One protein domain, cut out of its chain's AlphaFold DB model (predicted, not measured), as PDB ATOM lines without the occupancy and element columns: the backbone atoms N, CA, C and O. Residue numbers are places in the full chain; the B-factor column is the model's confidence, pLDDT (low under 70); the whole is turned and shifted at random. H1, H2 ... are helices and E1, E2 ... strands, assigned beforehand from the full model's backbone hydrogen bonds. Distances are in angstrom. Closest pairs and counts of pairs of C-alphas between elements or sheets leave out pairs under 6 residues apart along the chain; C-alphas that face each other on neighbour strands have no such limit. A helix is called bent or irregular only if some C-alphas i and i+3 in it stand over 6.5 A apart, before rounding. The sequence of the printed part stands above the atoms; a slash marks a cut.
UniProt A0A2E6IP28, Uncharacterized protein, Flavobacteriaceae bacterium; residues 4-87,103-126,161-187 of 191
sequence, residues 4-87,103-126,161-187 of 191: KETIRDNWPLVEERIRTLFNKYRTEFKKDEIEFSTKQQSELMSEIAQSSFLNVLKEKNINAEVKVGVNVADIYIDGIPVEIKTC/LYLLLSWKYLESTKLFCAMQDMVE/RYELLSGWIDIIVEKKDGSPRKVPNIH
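Overview. This is residues 4 to 87, 103 to 126 and 161 to 187 of the 191 residues of an uncharacterized protein of Flavobacteriaceae bacterium (UniProt A0A2E6IP28). A strongly twisted sheet of five strands curls round the long helix H1, and a second helix, H2, packs on the same face and crosses H1. Residues 167 to 187, with no named element, run off beyond E5 as an arm that folds back on itself, and residues 28 to 33 stick out at the far end of H1. The printed part has 135 residues, with two named helices followed by five named strands, and its class is mixed, helices and strands. The sheet's order is E1, E2, E3, E4, E5, with E2 and E3 parallel and the other neighbours antiparallel. The whole is compact, with a radius of gyration of the C-alphas of 16.2 A and spans of 51 by 42 by 30 A.

Along the chain. In the sheet, E1 is residues 75 to 77, E2 residues 80 to 87, 23.3 A long, E3 residues 103 to 111, 26.1 A, E4 residues 115 to 124, 26.3 A, and E5 residues 163 to 166. E5 ends at C-alpha 166 (41.242, 21.796, 40.070). H1, residues 4 to 31, is 39.1 A long and begins at C-alpha 4 (45.430, 32.520, 47.684). It is irregular, C-alphas 9 and 12 being 7.4 A apart, with a kink of 54 degrees near residue 11. H2, residues 38 to 59, is 31.0 A long.

Arrangement. E1 and E5 are the edge strands. E3 and E4 form a hairpin, with N 106 and O 120 at 2.8 A. E2 and E3 are parallel, with N 85 and O 105 at 2.8 A. E1 and E2 form a hairpin, with N 77 and O 80 at 3.0 A. The pairing of E2 is staggered: its residues 80 to 82 pair with E1 and 82 to 87 with E3. E4 and E5 are antiparallel, with N 121 and O 163 at 2.8 A. H1 and H2 are on one face of the sheet, an arrangement of two layers, one of helices and one of strands. The closest C-alphas of H1 and E4 are those of Arg 19 and Thr 115, 5.7 A apart. H2 is over E2 and E3 at a height over the sheet of 6.9 A; its closest C-alphas with E2 are those of Ser 42 and Cys 87, 5.7 A apart. With its residues 10 to 22 alone, H1 touches H2, closest at the C-alphas of Val 14 and Ser 52, 5.4 A apart, at a steep tilt of 49 degrees, opposite ways. Every O i to N i+4 pair is within hydrogen-bond range in H2, and 21 of 24 are in H1.

Size, cuts and confidence. The C-alphas farthest apart are those of Asn 61 and Asp 177, 54.2 A. Residues 88 to 102 and 127 to 160 are not printed; the gaps between C-alphas are 16.9 A and 15.1 A. The link from H2 to E1 is long, 15 residues. Confidence is under 70 at residue 70 and residues 172 to 187.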
ATOM      1  N   LYS A   4      45.927  33.884  47.908       95.88
ATOM      2  CA  LYS A   4      45.430  32.520  47.684       95.88
ATOM      3  C   LYS A   4      43.909  32.479  47.549       95.88
ATOM      4  O   LYS A   4      43.409  31.809  46.655       95.88
ATOM      5  N   GLU A   5      43.178  33.228  48.380       96.56
ATOM      6  CA  GLU A   5      41.722  33.389  48.237       96.56
ATOM      7  C   GLU A   5      41.370  34.060  46.910       96.56
ATOM      8  O   GLU A   5      40.536  33.547  46.172       96.56
ATOM      9  N   THR A   6      42.070  35.137  46.543       96.88
ATOM     10  CA  THR A   6      41.865  35.815  45.258       96.88
ATOM     11  C   THR A   6      42.061  34.872  44.073       96.88
ATOM     12  O   THR A   6      41.252  34.872  43.146       96.88
ATOM     13  N   ILE A   7      43.108  34.047  44.090       97.44
ATOM     14  CA  ILE A   7      43.344  33.045  43.047       97.44
ATOM     15  C   ILE A   7      42.229  31.997  43.050       97.44
ATOM     16  O   ILE A   7      41.660  31.726  41.995       97.44
ATOM     17  N   ARG A   8      41.896  31.432  44.216       97.31
ATOM     18  CA  ARG A   8      40.885  30.378  44.365       97.31
ATOM     19  C   ARG A   8      39.517  30.814  43.854       97.31
ATOM     20  O   ARG A   8      38.918  30.113  43.045       97.31
ATOM     21  N   ASP A   9      39.061  31.988  44.272       97.19
ATOM     22  CA  ASP A   9      37.721  32.496  43.966       97.19
ATOM     23  C   ASP A   9      37.548  32.812  42.474       97.19
ATOM     24  O   ASP A   9      36.439  32.768  41.940       97.19
ATOM     25  N   ASN A  10      38.649  33.108  41.776       97.81
ATOM     26  CA  ASN A  10      38.643  33.432  40.350       97.81
ATOM     27  C   ASN A  10      39.089  32.264  39.456       97.81
ATOM     28  O   ASN A  10      38.899  32.326  38.237       97.81
ATOM     29  N   TRP A  11      39.634  31.191  40.035       97.56
ATOM     30  CA  TRP A  11      40.162  30.049  39.295       97.56
ATOM     31  C   TRP A  11      39.155  29.412  38.327       97.56
ATOM     32  O   TRP A  11      39.556  29.167  37.192       97.56
ATOM     33  N   PRO A  12      37.863  29.202  38.660       97.56
ATOM     34  CA  PRO A  12      36.919  28.591  37.719       97.56
ATOM     35  C   PRO A  12      36.804  29.343  36.382       97.56
ATOM     36  O   PRO A  12      36.810  28.721  35.319       97.56
ATOM     37  N   LEU A  13      36.775  30.680  36.423       98.19
ATOM     38  CA  LEU A  13      36.711  31.524  35.223       98.19
ATOM     39  C   LEU A  13      38.036  31.517  34.455       98.19
ATOM     40  O   LEU A  13      38.055  31.479  33.223       98.19
ATOM     41  N   VAL A  14      39.157  31.537  35.181       98.06
ATOM     42  CA  VAL A  14      40.492  31.424  34.585       98.06
ATOM     43  C   VAL A  14      40.639  30.080  33.873       98.06
ATOM     44  O   VAL A  14      41.059  30.038  32.717       98.06
ATOM     45  N   GLU A  15      40.248  28.989  34.522       97.69
ATOM     46  CA  GLU A  15      40.331  27.632  33.995       97.69
ATOM     47  C   GLU A  15      39.497  27.463  32.721       97.69
ATOM     48  O   GLU A  15      39.984  26.920  31.724       97.69
ATOM     49  N   GLU A  16      38.253  27.946  32.727       97.56
ATOM     50  CA  GLU A  16      37.374  27.917  31.557       97.56
ATOM     51  C   GLU A  16      37.996  28.673  30.376       97.56
ATOM     52  O   GLU A  16      38.021  28.174  29.243       97.56
ATOM     53  N   ARG A  17      38.575  29.849  30.641       98.06
ATOM     54  CA  ARG A  17      39.240  30.661  29.620       98.06
ATOM     55  C   ARG A  17      40.486  29.972  29.065       98.06
ATOM     56  O   ARG A  17      40.636  29.918  27.844       98.06
ATOM     57  N   ILE A  18      41.319  29.368  29.918       97.69
ATOM     58  CA  ILE A  18      42.487  28.579  29.492       97.69
ATOM     59  C   ILE A  18      42.047  27.434  28.575       97.69
ATOM     60  O   ILE A  18      42.576  27.289  27.470       97.69
ATOM     61  N   ARG A  19      41.054  26.635  28.997       96.31
ATOM     62  CA  ARG A  19      40.532  25.513  28.197       96.31
ATOM     63  C   ARG A  19      40.014  25.995  26.849       96.31
ATOM     64  O   ARG A  19      40.329  25.388  25.827       96.31
ATOM     65  N   THR A  20      39.261  27.090  26.838       96.62
ATOM     66  CA  THR A  20      38.677  27.666  25.623       96.62
ATOM     67  C   THR A  20      39.756  28.114  24.642       96.62
ATOM     68  O   THR A  20      39.735  27.713  23.477       96.62
ATOM     69  N   LEU A  21      40.730  28.897  25.106       96.75
ATOM     70  CA  LEU A  21      41.792  29.440  24.260       96.75
ATOM     71  C   LEU A  21      42.730  28.345  23.741       96.75
ATOM     72  O   LEU A  21      43.046  28.331  22.551       96.75
ATOM     73  N   PHE A  22      43.128  27.396  24.594       95.06
ATOM     74  CA  PHE A  22      44.026  26.318  24.182       95.06
ATOM     75  C   PHE A  22      43.348  25.342  23.212       95.06
ATOM     76  O   PHE A  22      43.962  24.941  22.220       95.06
ATOM     77  N   ASN A  23      42.069  25.006  23.436       93.69
ATOM     78  CA  ASN A  23      41.286  24.212  22.482       93.69
ATOM     79  C   ASN A  23      41.127  24.950  21.150       93.69
ATOM     80  O   ASN A  23      41.363  24.351  20.107       93.69
ATOM     81  N   LYS A  24      40.788  26.247  21.171       93.56
ATOM     82  CA  LYS A  24      40.669  27.056  19.950       93.56
ATOM     83  C   LYS A  24      41.966  27.022  19.147       93.56
ATOM     84  O   LYS A  24      41.938  26.682  17.971       93.56
ATOM     85  N   TYR A  25      43.098  27.308  19.787       90.81
ATOM     86  CA  TYR A  25      44.408  27.257  19.140       90.81
ATOM     87  C   TYR A  25      44.675  25.889  18.498       90.81
ATOM     88  O   TYR A  25      44.994  25.798  17.317       90.81
ATOM     89  N   ARG A  26      44.487  24.810  19.264       87.06
ATOM     90  CA  ARG A  26      44.657  23.430  18.790       87.06
ATOM     91  C   ARG A  26      43.802  23.126  17.567       87.06
ATOM     92  O   ARG A  26      44.306  22.553  16.607       87.06
ATOM     93  N   THR A  27      42.518  23.458  17.630       89.19
ATOM     94  CA  THR A  27      41.559  23.155  16.569       89.19
ATOM     95  C   THR A  27      41.849  23.955  15.307       89.19
ATOM     96  O   THR A  27      41.720  23.390  14.230       89.19
ATOM     97  N   GLU A  28      42.260  25.223  15.416       91.62
ATOM     98  CA  GLU A  28      42.612  26.039  14.247       91.62
ATOM     99  C   GLU A  28      43.833  25.472  13.514       91.62
ATOM    100  O   GLU A  28      43.715  25.107  12.351       91.62
ATOM    101  N   PHE A  29      44.962  25.268  14.199       89.94
ATOM    102  CA  PHE A  29      46.184  24.761  13.555       89.94
ATOM    103  C   PHE A  29      46.068  23.317  13.053       89.94
ATOM    104  O   PHE A  29      46.735  22.937  12.093       89.94
ATOM    105  N   LYS A  30      45.196  22.508  13.666       87.25
ATOM    106  CA  LYS A  30      44.924  21.147  13.191       87.25
ATOM    107  C   LYS A  30      44.276  21.133  11.800       87.25
ATOM    108  O   LYS A  30      44.472  20.159  11.082       87.25
ATOM    109  N   LYS A  31      43.522  22.173  11.410       91.81
ATOM    110  CA  LYS A  31      42.922  22.270  10.061       91.81
ATOM    111  C   LYS A  31      43.984  22.330   8.963       91.81
ATOM    112  O   LYS A  31      43.736  21.835   7.872       91.81
ATOM    113  N   ASP A  32      45.149  22.878   9.297       95.12
ATOM    114  CA  ASP A  32      46.299  23.022   8.405       95.12
ATOM    115  C   ASP A  32      47.353  21.916   8.622       95.12
ATOM    116  O   ASP A  32      48.481  22.040   8.155       95.12
ATOM    117  N   GLU A  33      47.016  20.857   9.371       91.50
ATOM    118  CA  GLU A  33      47.915  19.737   9.708       91.50
ATOM    119  C   GLU A  33      49.201  20.156  10.457       91.50
ATOM    120  O   GLU A  33      50.212  19.452  10.448       91.50
ATOM    121  N   ILE A  34      49.170  21.292  11.164       89.88
ATOM    122  CA  ILE A  34      50.316  21.789  11.933       89.88
ATOM    123  C   ILE A  34      50.349  21.140  13.325       89.88
ATOM    124  O   ILE A  34      49.471  21.354  14.169       89.88
ATOM    125  N   GLU A  35      51.425  20.402  13.602       85.06
ATOM    126  CA  GLU A  35      51.686  19.783  14.903       85.06
ATOM    127  C   GLU A  35      52.805  20.492  15.679       85.06
ATOM    128  O   GLU A  35      53.955  20.572  15.251       85.06
ATOM    129  N   PHE A  36      52.481  20.978  16.879       86.12
ATOM    130  CA  PHE A  36      53.460  21.557  17.804       86.12
ATOM    131  C   PHE A  36      54.107  20.481  18.676       86.12
ATOM    132  O   PHE A  36      53.430  19.566  19.141       86.12
ATOM    133  N   SER A  37      55.382  20.640  19.023       86.88
ATOM    134  CA  SER A  37      56.032  19.818  20.054       86.88
ATOM    135  C   SER A  37      55.447  20.077  21.452       86.88
ATOM    136  O   SER A  37      54.944  21.165  21.733       86.88
ATOM    137  N   THR A  38      55.569  19.129  22.389       83.94
ATOM    138  CA  THR A  38      55.116  19.304  23.789       83.94
ATOM    139  C   THR A  38      55.718  20.542  24.461       83.94
ATOM    140  O   THR A  38      55.066  21.182  25.287       83.94
ATOM    141  N   LYS A  39      56.954  20.904  24.090       83.88
ATOM    142  CA  LYS A  39      57.628  22.104  24.590       83.88
ATOM    143  C   LYS A  39      56.923  23.376  24.112       83.88
ATOM    144  O   LYS A  39      56.486  24.151  24.952       83.88
ATOM    145  N   GLN A  40      56.736  23.532  22.799       88.38
ATOM    146  CA  GLN A  40      56.029  24.686  22.218       88.38
ATOM    147  C   GLN A  40      54.608  24.819  22.779       88.38
ATOM    148  O   GLN A  40      54.136  25.911  23.072       88.38
ATOM    149  N   GLN A  41      53.928  23.689  22.983       90.81
ATOM    150  CA  GLN A  41      52.603  23.668  23.597       90.81
ATOM    151  C   GLN A  41      52.620  24.124  25.062       90.81
ATOM    152  O   GLN A  41      51.687  24.789  25.503       90.81
ATOM    153  N   SER A  42      53.663  23.780  25.823       88.50
ATOM    154  CA  SER A  42      53.798  24.208  27.221       88.50
ATOM    155  C   SER A  42      54.110  25.703  27.322       88.50
ATOM    156  O   SER A  42      53.531  26.376  28.173       88.50
ATOM    157  N   GLU A  43      54.953  26.224  26.427       89.62
ATOM    158  CA  GLU A  43      55.228  27.664  26.302       89.62
ATOM    159  C   GLU A  43      53.934  28.430  25.996       89.62
ATOM    160  O   GLU A  43      53.559  29.328  26.742       89.62
ATOM    161  N   LEU A  44      53.165  27.986  24.999       93.25
ATOM    162  CA  LEU A  44      51.861  28.575  24.698       93.25
ATOM    163  C   LEU A  44      50.872  28.480  25.872       93.25
ATOM    164  O   LEU A  44      50.138  29.430  26.138       93.25
ATOM    165  N   MET A  45      50.820  27.340  26.570       94.69
ATOM    166  CA  MET A  45      49.962  27.185  27.749       94.69
ATOM    167  C   MET A  45      50.332  28.195  28.841       94.69
ATOM    168  O   MET A  45      49.440  28.697  29.520       94.69
ATOM    169  N   SER A  46      51.622  28.513  28.998       92.50
ATOM    170  CA  SER A  46      52.093  29.528  29.946       92.50
ATOM    171  C   SER A  46      51.536  30.906  29.592       92.50
ATOM    172  O   SER A  46      50.894  31.538  30.427       92.50
ATOM    173  N   GLU A  47      51.675  31.318  28.331       94.38
ATOM    174  CA  GLU A  47      51.161  32.602  27.829       94.38
ATOM    175  C   GLU A  47      49.634  32.712  27.970       94.38
ATOM    176  O   GLU A  47      49.094  33.732  28.415       94.38
ATOM    177  N   ILE A  48      48.916  31.633  27.636       96.94
ATOM    178  CA  ILE A  48      47.458  31.561  27.777       96.94
ATOM    179  C   ILE A  48      47.048  31.648  29.248       96.94
ATOM    180  O   ILE A  48      46.085  32.352  29.560       96.94
ATOM    181  N   ALA A  49      47.750  30.964  30.154       96.56
ATOM    182  CA  ALA A  49      47.451  30.995  31.582       96.56
ATOM    183  C   ALA A  49      47.670  32.395  32.174       96.56
ATOM    184  O   ALA A  49      46.761  32.927  32.814       96.56
ATOM    185  N   GLN A  50      48.816  33.021  31.887       95.88
ATOM    186  CA  GLN A  50      49.128  34.390  32.311       95.88
ATOM    187  C   GLN A  50      48.070  35.386  31.820       95.88
ATOM    188  O   GLN A  50      47.481  36.126  32.610       95.88
ATOM    189  N   SER A  51      47.760  35.347  30.521       96.38
ATOM    190  CA  SER A  51      46.756  36.224  29.911       96.38
ATOM    191  C   SER A  51      45.355  35.989  30.481       96.38
ATOM    192  O   SER A  51      44.593  36.937  30.679       96.38
ATOM    193  N   SER A  52      44.996  34.732  30.761       97.69
ATOM    194  CA  SER A  52      43.687  34.384  31.319       97.69
ATOM    195  C   SER A  52      43.518  34.927  32.734       97.69
ATOM    196  O   SER A  52      42.490  35.545  33.009       97.69
ATOM    197  N   PHE A  53      44.530  34.776  33.595       96.50
ATOM    198  CA  PHE A  53      44.534  35.401  34.918       96.50
ATOM    199  C   PHE A  53      44.416  36.918  34.823       96.50
ATOM    200  O   PHE A  53      43.521  37.498  35.433       96.50
ATOM    201  N   LEU A  54      45.274  37.557  34.022       96.88
ATOM    202  CA  LEU A  54      45.294  39.011  33.888       96.88
ATOM    203  C   LEU A  54      43.925  39.563  33.471       96.88
ATOM    204  O   LEU A  54      43.447  40.535  34.053       96.88
ATOM    205  N   ASN A  55      43.285  38.939  32.481       97.50
ATOM    206  CA  ASN A  55      41.997  39.397  31.968       97.50
ATOM    207  C   ASN A  55      40.864  39.186  32.976       97.50
ATOM    208  O   ASN A  55      40.098  40.115  33.211       97.50
ATOM    209  N   VAL A  56      40.779  38.007  33.605       98.31
ATOM    210  CA  VAL A  56      39.735  37.730  34.607       98.31
ATOM    211  C   VAL A  56      39.863  38.671  35.803       98.31
ATOM    212  O   VAL A  56      38.870  39.240  36.247       98.31
ATOM    213  N   LEU A  57      41.079  38.889  36.308       97.06
ATOM    214  CA  LEU A  57      41.296  39.774  37.452       97.06
ATOM    215  C   LEU A  57      40.973  41.236  37.109       97.06
ATOM    216  O   LEU A  57      40.291  41.903  37.885       97.06
ATOM    217  N   LYS A  58      41.346  41.709  35.911       96.38
ATOM    218  CA  LYS A  58      40.962  43.046  35.427       96.38
ATOM    219  C   LYS A  58      39.448  43.210  35.293       96.38
ATOM    220  O   LYS A  58      38.915  44.222  35.733       96.38
ATOM    221  N   GLU A  59      38.746  42.217  34.746       97.44
ATOM    222  CA  GLU A  59      37.274  42.202  34.652       97.44
ATOM    223  C   GLU A  59      36.600  42.269  36.038       97.44
ATOM    224  O   GLU A  59      35.473  42.749  36.166       97.44
ATOM    225  N   LYS A  60      37.298  41.822  37.088       96.19
ATOM    226  CA  LYS A  60      36.859  41.875  38.490       96.19
ATOM    227  C   LYS A  60      37.348  43.112  39.249       96.19
ATOM    228  O   LYS A  60      37.110  43.201  40.451       96.19
ATOM    229  N   ASN A  61      37.988  44.069  38.572       96.12
ATOM    230  CA  ASN A  61      38.620  45.248  39.177       96.12
ATOM    231  C   ASN A  61      39.677  44.904  40.246       96.12
ATOM    232  O   ASN A  61      39.876  45.662  41.192       96.12
ATOM    233  N   ILE A  62      40.352  43.763  40.100       96.50
ATOM    234  CA  ILE A  62      41.491  43.368  40.933       96.50
ATOM    235  C   ILE A  62      42.764  43.848  40.238       96.50
ATOM    236  O   ILE A  62      42.924  43.670  39.026       96.50
ATOM    237  N   ASN A  63      43.673  44.468  40.991       95.62
ATOM    238  CA  ASN A  63      44.913  44.978  40.425       95.62
ATOM    239  C   ASN A  63      45.824  43.806  40.039       95.62
ATOM    240  O   ASN A  63      46.307  43.073  40.900       95.62
ATOM    241  N   ALA A  64      46.060  43.630  38.743       96.19
ATOM    242  CA  ALA A  64      46.941  42.598  38.225       96.19
ATOM    243  C   ALA A  64      47.757  43.117  37.038       96.19
ATOM    244  O   ALA A  64      47.235  43.813  36.160       96.19
ATOM    245  N   GLU A  65      49.032  42.743  36.993       95.12
ATOM    246  CA  GLU A  65      49.961  43.132  35.933       95.12
ATOM    247  C   GLU A  65      50.933  42.005  35.569       95.12
ATOM    248  O   GLU A  65      51.296  41.170  36.397       95.12
ATOM    249  N   VAL A  66      51.385  42.015  34.316       90.69
ATOM    250  CA  VAL A  66      52.503  41.200  33.826       90.69
ATOM    251  C   VAL A  66      53.656  42.155  33.546       90.69
ATOM    252  O   VAL A  66      53.464  43.184  32.895       90.69
ATOM    253  N   LYS A  67      54.853  41.835  34.043       86.06
ATOM    254  CA  LYS A  67      56.066  42.622  33.774       86.06
ATOM    255  C   LYS A  67      56.901  41.918  32.720       86.06
ATOM    256  O   LYS A  67      57.053  40.705  32.767       86.06
ATOM    257  N   VAL A  68      57.480  42.688  31.804       79.56
ATOM    258  CA  VAL A  68      58.425  42.175  30.806       79.56
ATOM    259  C   VAL A  68      59.838  42.412  31.316       79.56
ATOM    260  O   VAL A  68      60.200  43.541  31.646       79.56
ATOM    261  N   GLY A  69      60.650  41.363  31.383       75.00
ATOM    262  CA  GLY A  69      62.044  41.491  31.786       75.00
ATOM    263  C   GLY A  69      62.671  40.176  32.219       75.00
ATOM    264  O   GLY A  69      62.032  39.128  32.251       75.00
ATOM    265  N   VAL A  70      63.950  40.246  32.574       68.50
ATOM    266  CA  VAL A  70      64.665  39.138  33.211       68.50
ATOM    267  C   VAL A  70      64.369  39.186  34.710       68.50
ATOM    268  O   VAL A  70      64.322  40.267  35.292       68.50
ATOM    269  N   ASN A  71      64.193  38.028  35.350       74.81
ATOM    270  CA  ASN A  71      63.940  37.919  36.793       74.81
ATOM    271  C   ASN A  71      62.648  38.608  37.266       74.81
ATOM    272  O   ASN A  71      62.588  39.146  38.370       74.81
ATOM    273  N   VAL A  72      61.578  38.545  36.480       85.75
ATOM    274  CA  VAL A  72      60.223  38.960  36.889       85.75
ATOM    275  C   VAL A  72      59.349  37.726  37.111       85.75
ATOM    276  O   VAL A  72      59.669  36.669  36.574       85.75
ATOM    277  N   ALA A  73      58.348  37.813  37.986       88.69
ATOM    278  CA  ALA A  73      57.331  36.768  38.101       88.69
ATOM    279  C   ALA A  73      56.382  36.811  36.898       88.69
ATOM    280  O   ALA A  73      56.260  37.857  36.252       88.69
ATOM    281  N   ASP A  74      55.699  35.698  36.639       91.12
ATOM    282  CA  ASP A  74      54.740  35.572  35.537       91.12
ATOM    283  C   ASP A  74      53.541  36.526  35.684       91.12
ATOM    284  O   ASP A  74      53.074  37.098  34.702       91.12
ATOM    285  N   ILE A  75      53.057  36.746  36.910       93.75
ATOM    286  CA  ILE A  75      52.013  37.734  37.207       93.75
ATOM    287  C   ILE A  75      52.230  38.364  38.585       93.75
ATOM    288  O   ILE A  75      52.736  37.732  39.509       93.75
ATOM    289  N   TYR A  76      51.835  39.627  38.728       94.88
ATOM    290  CA  TYR A  76      51.734  40.313  40.011       94.88
ATOM    291  C   TYR A  76      50.267  40.622  40.282       94.88
ATOM    292  O   TYR A  76      49.610  41.230  39.442       94.88
ATOM    293  N   ILE A  77      49.763  40.223  41.445       95.50
ATOM    294  CA  ILE A  77      48.379  40.459  41.874       95.50
ATOM    295  C   ILE A  77      48.453  41.269  43.165       95.50
ATOM    296  O   ILE A  77      49.095  40.842  44.122       95.50
ATOM    297  N   ASP A  78      47.890  42.476  43.158       94.69
ATOM    298  CA  ASP A  78      48.063  43.476  44.219       94.69
ATOM    299  C   ASP A  78      49.547  43.691  44.597       94.69
ATOM    300  O   ASP A  78      49.911  43.893  45.754       94.69
ATOM    301  N   GLY A  79      50.435  43.618  43.596       93.44
ATOM    302  CA  GLY A  79      51.887  43.751  43.756       93.44
ATOM    303  C   GLY A  79      52.611  42.496  44.267       93.44
ATOM    304  O   GLY A  79      53.841  42.493  44.311       93.44
ATOM    305  N   ILE A  80      51.892  41.422  44.606       93.56
ATOM    306  CA  ILE A  80      52.466  40.158  45.083       93.56
ATOM    307  C   ILE A  80      52.845  39.280  43.879       93.56
ATOM    308  O   ILE A  80      51.983  39.029  43.034       93.56
ATOM    309  N   PRO A  81      54.100  38.796  43.779       93.44
ATOM    310  CA  PRO A  81      54.535  37.947  42.674       93.44
ATOM    311  C   PRO A  81      53.940  36.537  42.769       93.44
ATOM    312  O   PRO A  81      53.987  35.902  43.825       93.44
ATOM    313  N   VAL A  82      53.451  36.029  41.640       94.50
ATOM    314  CA  VAL A  82      52.971  34.655  41.469       94.50
ATOM    315  C   VAL A  82      53.620  34.067  40.220       94.50
ATOM    316  O   VAL A  82      53.591  34.665  39.144       94.50
ATOM    317  N   GLU A  83      54.216  32.889  40.371       93.94
ATOM    318  CA  GLU A  83      54.841  32.156  39.272       93.94
ATOM    319  C   GLU A  83      53.862  31.113  38.721       93.94
ATOM    320  O   GLU A  83      53.190  30.417  39.480       93.94
ATOM    321  N   ILE A  84      53.798  30.953  37.403       93.75
ATOM    322  CA  ILE A  84      53.005  29.931  36.730       93.75
ATOM    323  C   ILE A  84      53.961  28.951  36.061       93.75
ATOM    324  O   ILE A  84      54.756  29.293  35.189       93.75
ATOM    325  N   LYS A  85      53.875  27.682  36.452       92.56
ATOM    326  CA  LYS A  85      54.628  26.606  35.815       92.56
ATOM    327  C   LYS A  85      53.684  25.686  35.086       92.56
ATOM    328  O   LYS A  85      52.769  25.124  35.677       92.56
ATOM    329  N   THR A  86      53.948  25.492  33.800       93.19
ATOM    330  CA  THR A  86      53.159  24.610  32.946       93.19
ATOM    331  C   THR A  86      53.942  23.345  32.611       93.19
ATOM    332  O   THR A  86      55.155  23.380  32.397       93.19
ATOM    333  N   CYS A  87      53.267  22.198  32.560       89.56
ATOM    334  CA  CYS A  87      53.855  20.992  31.985       89.56
ATOM    335  C   CYS A  87      52.809  20.094  31.315       89.56
ATOM    336  O   CYS A  87      51.758  19.801  31.881       89.56
ATOM    337  N   LEU A 103      54.771  32.105  45.726       95.69
ATOM    338  CA  LEU A 103      53.586  31.317  45.407       95.69
ATOM    339  C   LEU A 103      53.646  30.840  43.953       95.69
ATOM    340  O   LEU A 103      53.779  31.648  43.033       95.69
ATOM    341  N   TYR A 104      53.523  29.530  43.757       95.69
ATOM    342  CA  TYR A 104      53.585  28.887  42.449       95.69
ATOM    343  C   TYR A 104      52.245  28.257  42.104       95.69
ATOM    344  O   TYR A 104      51.661  27.550  42.923       95.69
ATOM    345  N   LEU A 105      51.799  28.460  40.867       96.19
ATOM    346  CA  LEU A 105      50.705  27.740  40.231       96.19
ATOM    347  C   LEU A 105      51.282  26.631  39.357       96.19
ATOM    348  O   LEU A 105      51.878  26.878  38.308       96.19
ATOM    349  N   LEU A 106      51.112  25.395  39.812       95.31
ATOM    350  CA  LEU A 106      51.606  24.188  39.165       95.31
ATOM    351  C   LEU A 106      50.520  23.632  38.239       95.31
ATOM    352  O   LEU A 106      49.700  22.799  38.628       95.31
ATOM    353  N   LEU A 107      50.513  24.119  36.998       95.38
ATOM    354  CA  LEU A 107      49.533  23.790  35.967       95.38
ATOM    355  C   LEU A 107      50.018  22.605  35.121       95.38
ATOM    356  O   LEU A 107      51.017  22.687  34.407       95.38
ATOM    357  N   SER A 108      49.309  21.485  35.174       93.44
ATOM    358  CA  SER A 108      49.502  20.361  34.252       93.44
ATOM    359  C   SER A 108      48.384  20.327  33.220       93.44
ATOM    360  O   SER A 108      47.230  20.628  33.529       93.44
ATOM    361  N   TRP A 109      48.707  19.917  31.998       91.50
ATOM    362  CA  TRP A 109      47.722  19.808  30.928       91.50
ATOM    363  C   TRP A 109      47.896  18.530  30.112       91.50
ATOM    364  O   TRP A 109      48.995  18.004  29.954       91.50
ATOM    365  N   LYS A 110      46.782  18.029  29.577       88.75
ATOM    366  CA  LYS A 110      46.753  16.909  28.636       88.75
ATOM    367  C   LYS A 110      45.697  17.175  27.581       88.75
ATOM    368  O   LYS A 110      44.555  17.495  27.911       88.75
ATOM    369  N   TYR A 111      46.076  17.036  26.317       84.50
ATOM    370  CA  TYR A 111      45.146  17.155  25.203       84.50
ATOM    371  C   TYR A 111      44.763  15.759  24.710       84.50
ATOM    372  O   TYR A 111      45.625  14.990  24.293       84.50
ATOM    373  N   LEU A 112      43.474  15.434  24.809       81.81
ATOM    374  CA  LEU A 112      42.872  14.235  24.220       81.81
ATOM    375  C   LEU A 112      41.849  14.701  23.174       81.81
ATOM    376  O   LEU A 112      42.227  15.251  22.146       81.81
ATOM    377  N   GLU A 113      40.558  14.578  23.469       82.06
ATOM    378  CA  GLU A 113      39.469  15.196  22.694       82.06
ATOM    379  C   GLU A 113      39.253  16.669  23.072       82.06
ATOM    380  O   GLU A 113      38.785  17.478  22.280       82.06
ATOM    381  N   SER A 114      39.608  17.016  24.309       85.88
ATOM    382  CA  SER A 114      39.587  18.367  24.860       85.88
ATOM    383  C   SER A 114      40.740  18.534  25.840       85.88
ATOM    384  O   SER A 114      41.265  17.556  26.385       85.88
ATOM    385  N   THR A 115      41.128  19.783  26.084       90.50
ATOM    386  CA  THR A 115      42.130  20.121  27.097       90.50
ATOM    387  C   THR A 115      41.628  19.727  28.476       90.50
ATOM    388  O   THR A 115      40.604  20.236  28.935       90.50
ATOM    389  N   LYS A 116      42.358  18.832  29.144       90.69
ATOM    390  CA  LYS A 116      42.217  18.505  30.565       90.69
ATOM    391  C   LYS A 116      43.302  19.236  31.346       90.69
ATOM    392  O   LYS A 116      44.463  19.189  30.946       90.69
ATOM    393  N   LEU A 117      42.910  19.901  32.429       92.81
ATOM    394  CA  LEU A 117      43.800  20.663  33.296       92.81
ATOM    395  C   LEU A 117      43.836  20.058  34.698       92.81
ATOM    396  O   LEU A 117      42.841  19.501  35.169       92.81
ATOM    397  N   PHE A 118      44.990  20.209  35.326       93.50
ATOM    398  CA  PHE A 118      45.218  20.083  36.755       93.50
ATOM    399  C   PHE A 118      45.930  21.348  37.218       93.50
ATOM    400  O   PHE A 118      46.860  21.790  36.544       93.50
ATOM    401  N   CYS A 119      45.544  21.900  38.362       95.12
ATOM    402  CA  CYS A 119      46.248  23.026  38.950       95.12
ATOM    403  C   CYS A 119      46.253  22.929  40.470       95.12
ATOM    404  O   CYS A 119      45.216  22.689  41.093       95.12
ATOM    405  N   ALA A 120      47.419  23.167  41.053       95.12
ATOM    406  CA  ALA A 120      47.585  23.350  42.482       95.12
ATOM    407  C   ALA A 120      48.445  24.581  42.752       95.12
ATOM    408  O   ALA A 120      49.334  24.909  41.962       95.12
ATOM    409  N   MET A 121      48.190  25.238  43.878       95.94
ATOM    410  CA  MET A 121      49.025  26.319  44.372       95.94
ATOM    411  C   MET A 121      49.889  25.855  45.540       95.94
ATOM    412  O   MET A 121      49.411  25.158  46.432       95.94
ATOM    413  N   GLN A 122      51.164  26.228  45.540       95.31
ATOM    414  CA  GLN A 122      52.096  25.873  46.606       95.31
ATOM    415  C   GLN A 122      53.108  26.996  46.819       95.31
ATOM    416  O   GLN A 122      53.629  27.559  45.859       95.31
ATOM    417  N   ASP A 123      53.408  27.296  48.081       95.31
ATOM    418  CA  ASP A 123      54.563  28.128  48.409       95.31
ATOM    419  C   ASP A 123      55.825  27.291  48.214       95.31
ATOM    420  O   ASP A 123      56.006  26.261  48.873       95.31
ATOM    421  N   MET A 124      56.679  27.718  47.290       92.94
ATOM    422  CA  MET A 124      57.918  27.024  46.973       92.94
ATOM    423  C   MET A 124      59.132  27.824  47.418       92.94
ATOM    424  O   MET A 124      59.125  29.053  47.408       92.94
ATOM    425  N   VAL A 125      60.194  27.106  47.765       90.31
ATOM    426  CA  VAL A 125      61.536  27.621  48.054       90.31
ATOM    427  C   VAL A 125      62.573  26.913  47.184       90.31
ATOM    428  O   VAL A 125      62.292  25.891  46.563       90.31
ATOM    429  N   GLU A 126      63.804  27.425  47.144       85.19
ATOM    430  CA  GLU A 126      64.880  26.845  46.329       85.19
ATOM    431  C   GLU A 126      65.090  25.341  46.579       85.19
ATOM    432  O   GLU A 126      65.297  24.591  45.626       85.19
ATOM    433  N   ARG A 161      51.793  19.766  50.723       91.19
ATOM    434  CA  ARG A 161      51.752  21.189  51.133       91.19
ATOM    435  C   ARG A 161      50.921  22.074  50.202       91.19
ATOM    436  O   ARG A 161      50.833  23.283  50.413       91.19
ATOM    437  N   TYR A 162      50.392  21.492  49.136       91.81
ATOM    438  CA  TYR A 162      49.690  22.218  48.094       91.81
ATOM    439  C   TYR A 162      48.226  22.445  48.456       91.81
ATOM    440  O   TYR A 162      47.620  21.697  49.221       91.81
ATOM    441  N   GLU A 163      47.639  23.445  47.817       93.56
ATOM    442  CA  GLU A 163      46.204  23.633  47.783       93.56
ATOM    443  C   GLU A 163      45.690  23.357  46.371       93.56
ATOM    444  O   GLU A 163      46.191  23.911  45.389       93.56
ATOM    445  N   LEU A 164      44.724  22.447  46.251       92.88
ATOM    446  CA  LEU A 164      44.176  22.059  44.958       92.88
ATOM    447  C   LEU A 164      43.219  23.134  44.442       92.88
ATOM    448  O   LEU A 164      42.259  23.481  45.121       92.88
ATOM    449  N   LEU A 165      43.437  23.583  43.209       93.94
ATOM    450  CA  LEU A 165      42.506  24.467  42.514       93.94
ATOM    451  C   LEU A 165      41.558  23.671  41.614       93.94
ATOM    452  O   LEU A 165      40.348  23.881  41.652       93.94
ATOM    453  N   SER A 166      42.084  22.723  40.830       92.25
ATOM    454  CA  SER A 166      41.242  21.796  40.070       92.25
ATOM    455  C   SER A 166      41.976  20.577  39.519       92.25
ATOM    456  O   SER A 166      43.204  20.521  39.435       92.25
ATOM    457  N   GLY A 167      41.172  19.613  39.065       86.75
ATOM    458  CA  GLY A 167      41.614  18.497  38.242       86.75
ATOM    459  C   GLY A 167      42.192  17.318  39.014       86.75
ATOM    460  O   GLY A 167      42.128  17.230  40.237       86.75
ATOM    461  N   TRP A 168      42.747  16.391  38.240       79.19
ATOM    462  CA  TRP A 168      43.350  15.147  38.705       79.19
ATOM    463  C   TRP A 168      44.749  15.058  38.139       79.19
ATOM    464  O   TRP A 168      44.980  15.487  37.003       79.19
ATOM    465  N   ILE A 169      45.660  14.461  38.896       77.38
ATOM    466  CA  ILE A 169      47.029  14.288  38.447       77.38
ATOM    467  C   ILE A 169      47.392  12.813  38.340       77.38
ATOM    468  O   ILE A 169      47.193  12.020  39.261       77.38
ATOM    469  N   ASP A 170      47.919  12.467  37.171       74.31
ATOM    470  CA  ASP A 170      48.537  11.182  36.884       74.31
ATOM    471  C   ASP A 170      49.989  11.224  37.383       74.31
ATOM    472  O   ASP A 170      50.738  12.116  36.975       74.31
ATOM    473  N   ILE A 171      50.391  10.278  38.238       71.94
ATOM    474  CA  ILE A 171      51.790  10.113  38.669       71.94
ATOM    475  C   ILE A 171      52.363   8.823  38.090       71.94
ATOM    476  O   ILE A 171      51.812   7.747  38.303       71.94
ATOM    477  N   ILE A 172      53.501   8.887  37.405       66.31
ATOM    478  CA  ILE A 172      54.231   7.673  37.026       66.31
ATOM    479  C   ILE A 172      55.159   7.253  38.172       66.31
ATOM    480  O   ILE A 172      56.045   7.999  38.586       66.31
ATOM    481  N   VAL A 173      54.978   6.028  38.675       64.56
ATOM    482  CA  VAL A 173      55.903   5.399  39.631       64.56
ATOM    483  C   VAL A 173      56.726   4.360  38.877       64.56
ATOM    484  O   VAL A 173      56.152   3.447  38.291       64.56
ATOM    485  N   GLU A 174      58.052   4.454  38.873       58.41
ATOM    486  CA  GLU A 174      58.897   3.399  38.295       58.41
ATOM    487  C   GLU A 174      58.878   2.146  39.185       58.41
ATOM    488  O   GLU A 174      58.940   2.218  40.417       58.41
ATOM    489  N   LYS A 175      58.753   0.966  38.570       56.50
ATOM    490  CA  LYS A 175      58.951  -0.313  39.260       56.50
ATOM    491  C   LYS A 175      60.442  -0.540  39.523       56.50
ATOM    492  O   LYS A 175      61.301   0.067  38.893       56.50
ATOM    493  N   LYS A 176      60.750  -1.507  40.398       55.78
ATOM    494  CA  LYS A 176      62.129  -1.960  40.673       55.78
ATOM    495  C   LYS A 176      62.895  -2.429  39.424       55.78
ATOM    496  O   LYS A 176      64.115  -2.476  39.465       55.78
ATOM    497  N   ASP A 177      62.191  -2.785  38.348       69.31
ATOM    498  CA  ASP A 177      62.758  -3.216  37.063       69.31
ATOM    499  C   ASP A 177      62.893  -2.074  36.032       69.31
ATOM    500  O   ASP A 177      63.238  -2.326  34.881       69.31
ATOM    501  N   GLY A 178      62.601  -0.824  36.419       55.62
ATOM    502  CA  GLY A 178      62.639   0.346  35.538       55.62
ATOM    503  C   GLY A 178      61.425   0.494  34.611       55.62
ATOM    504  O   GLY A 178      61.324   1.490  33.898       55.62
ATOM    505  N   SER A 179      60.472  -0.446  34.613       56.47
ATOM    506  CA  SER A 179      59.226  -0.296  33.851       56.47
ATOM    507  C   SER A 179      58.237   0.638  34.569       56.47
ATOM    508  O   SER A 179      58.180   0.651  35.804       56.47
ATOM    509  N   PRO A 180      57.401   1.409  33.846       55.44
ATOM    510  CA  PRO A 180      56.378   2.233  34.482       55.44
ATOM    511  C   PRO A 180      55.344   1.355  35.214       55.44
ATOM    512  O   PRO A 180      54.778   0.404  34.662       55.44
ATOM    513  N   ARG A 181      55.097   1.652  36.494       54.84
ATOM    514  CA  ARG A 181      53.998   1.093  37.294       54.84
ATOM    515  C   ARG A 181      52.741   1.931  37.074       54.84
ATOM    516  O   ARG A 181      52.815   3.126  36.811       54.84
ATOM    517  N   LYS A 182      51.590   1.262  37.213       52.06
ATOM    518  CA  LYS A 182      50.226   1.808  37.174       52.06
ATOM    519  C   LYS A 182      50.177   3.236  37.728       52.06
ATOM    520  O   LYS A 182      50.535   3.435  38.886       52.06
ATOM    521  N   VAL A 183      49.715   4.169  36.898       56.75
ATOM    522  CA  VAL A 183      49.468   5.567  37.255       56.75
ATOM    523  C   VAL A 183      48.465   5.596  38.414       56.75
ATOM    524  O   VAL A 183      47.312   5.199  38.208       56.75
ATOM    525  N   PRO A 184      48.847   5.987  39.642       53.00
ATOM    526  CA  PRO A 184      47.879   6.269  40.679       53.00
ATOM    527  C   PRO A 184      47.139   7.530  40.240       53.00
ATOM    528  O   PRO A 184      47.740   8.592  40.104       53.00
ATOM    529  N   ASN A 185      45.845   7.398  39.970       52.69
ATOM    530  CA  ASN A 185      44.977   8.547  39.781       52.69
ATOM    531  C   ASN A 185      44.661   9.069  41.180       52.69
ATOM    532  O   ASN A 185      43.873   8.456  41.908       52.69
ATOM    533  N   ILE A 186      45.371  10.107  41.616       55.94
ATOM    534  CA  ILE A 186      45.197  10.605  42.976       55.94
ATOM    535  C   ILE A 186      44.084  11.644  42.952       55.94
ATOM    536  O   ILE A 186      44.229  12.736  42.405       55.94
ATOM    537  N   HIS A 187      42.954  11.269  43.558       49.44
ATOM    538  CA  HIS A 187      41.971  12.220  44.058       49.44
ATOM    539  C   HIS A 187      42.651  13.049  45.145       49.44
ATOM    540  O   HIS A 187      42.719  12.637  46.304       49.44
TER     541      HIS A 187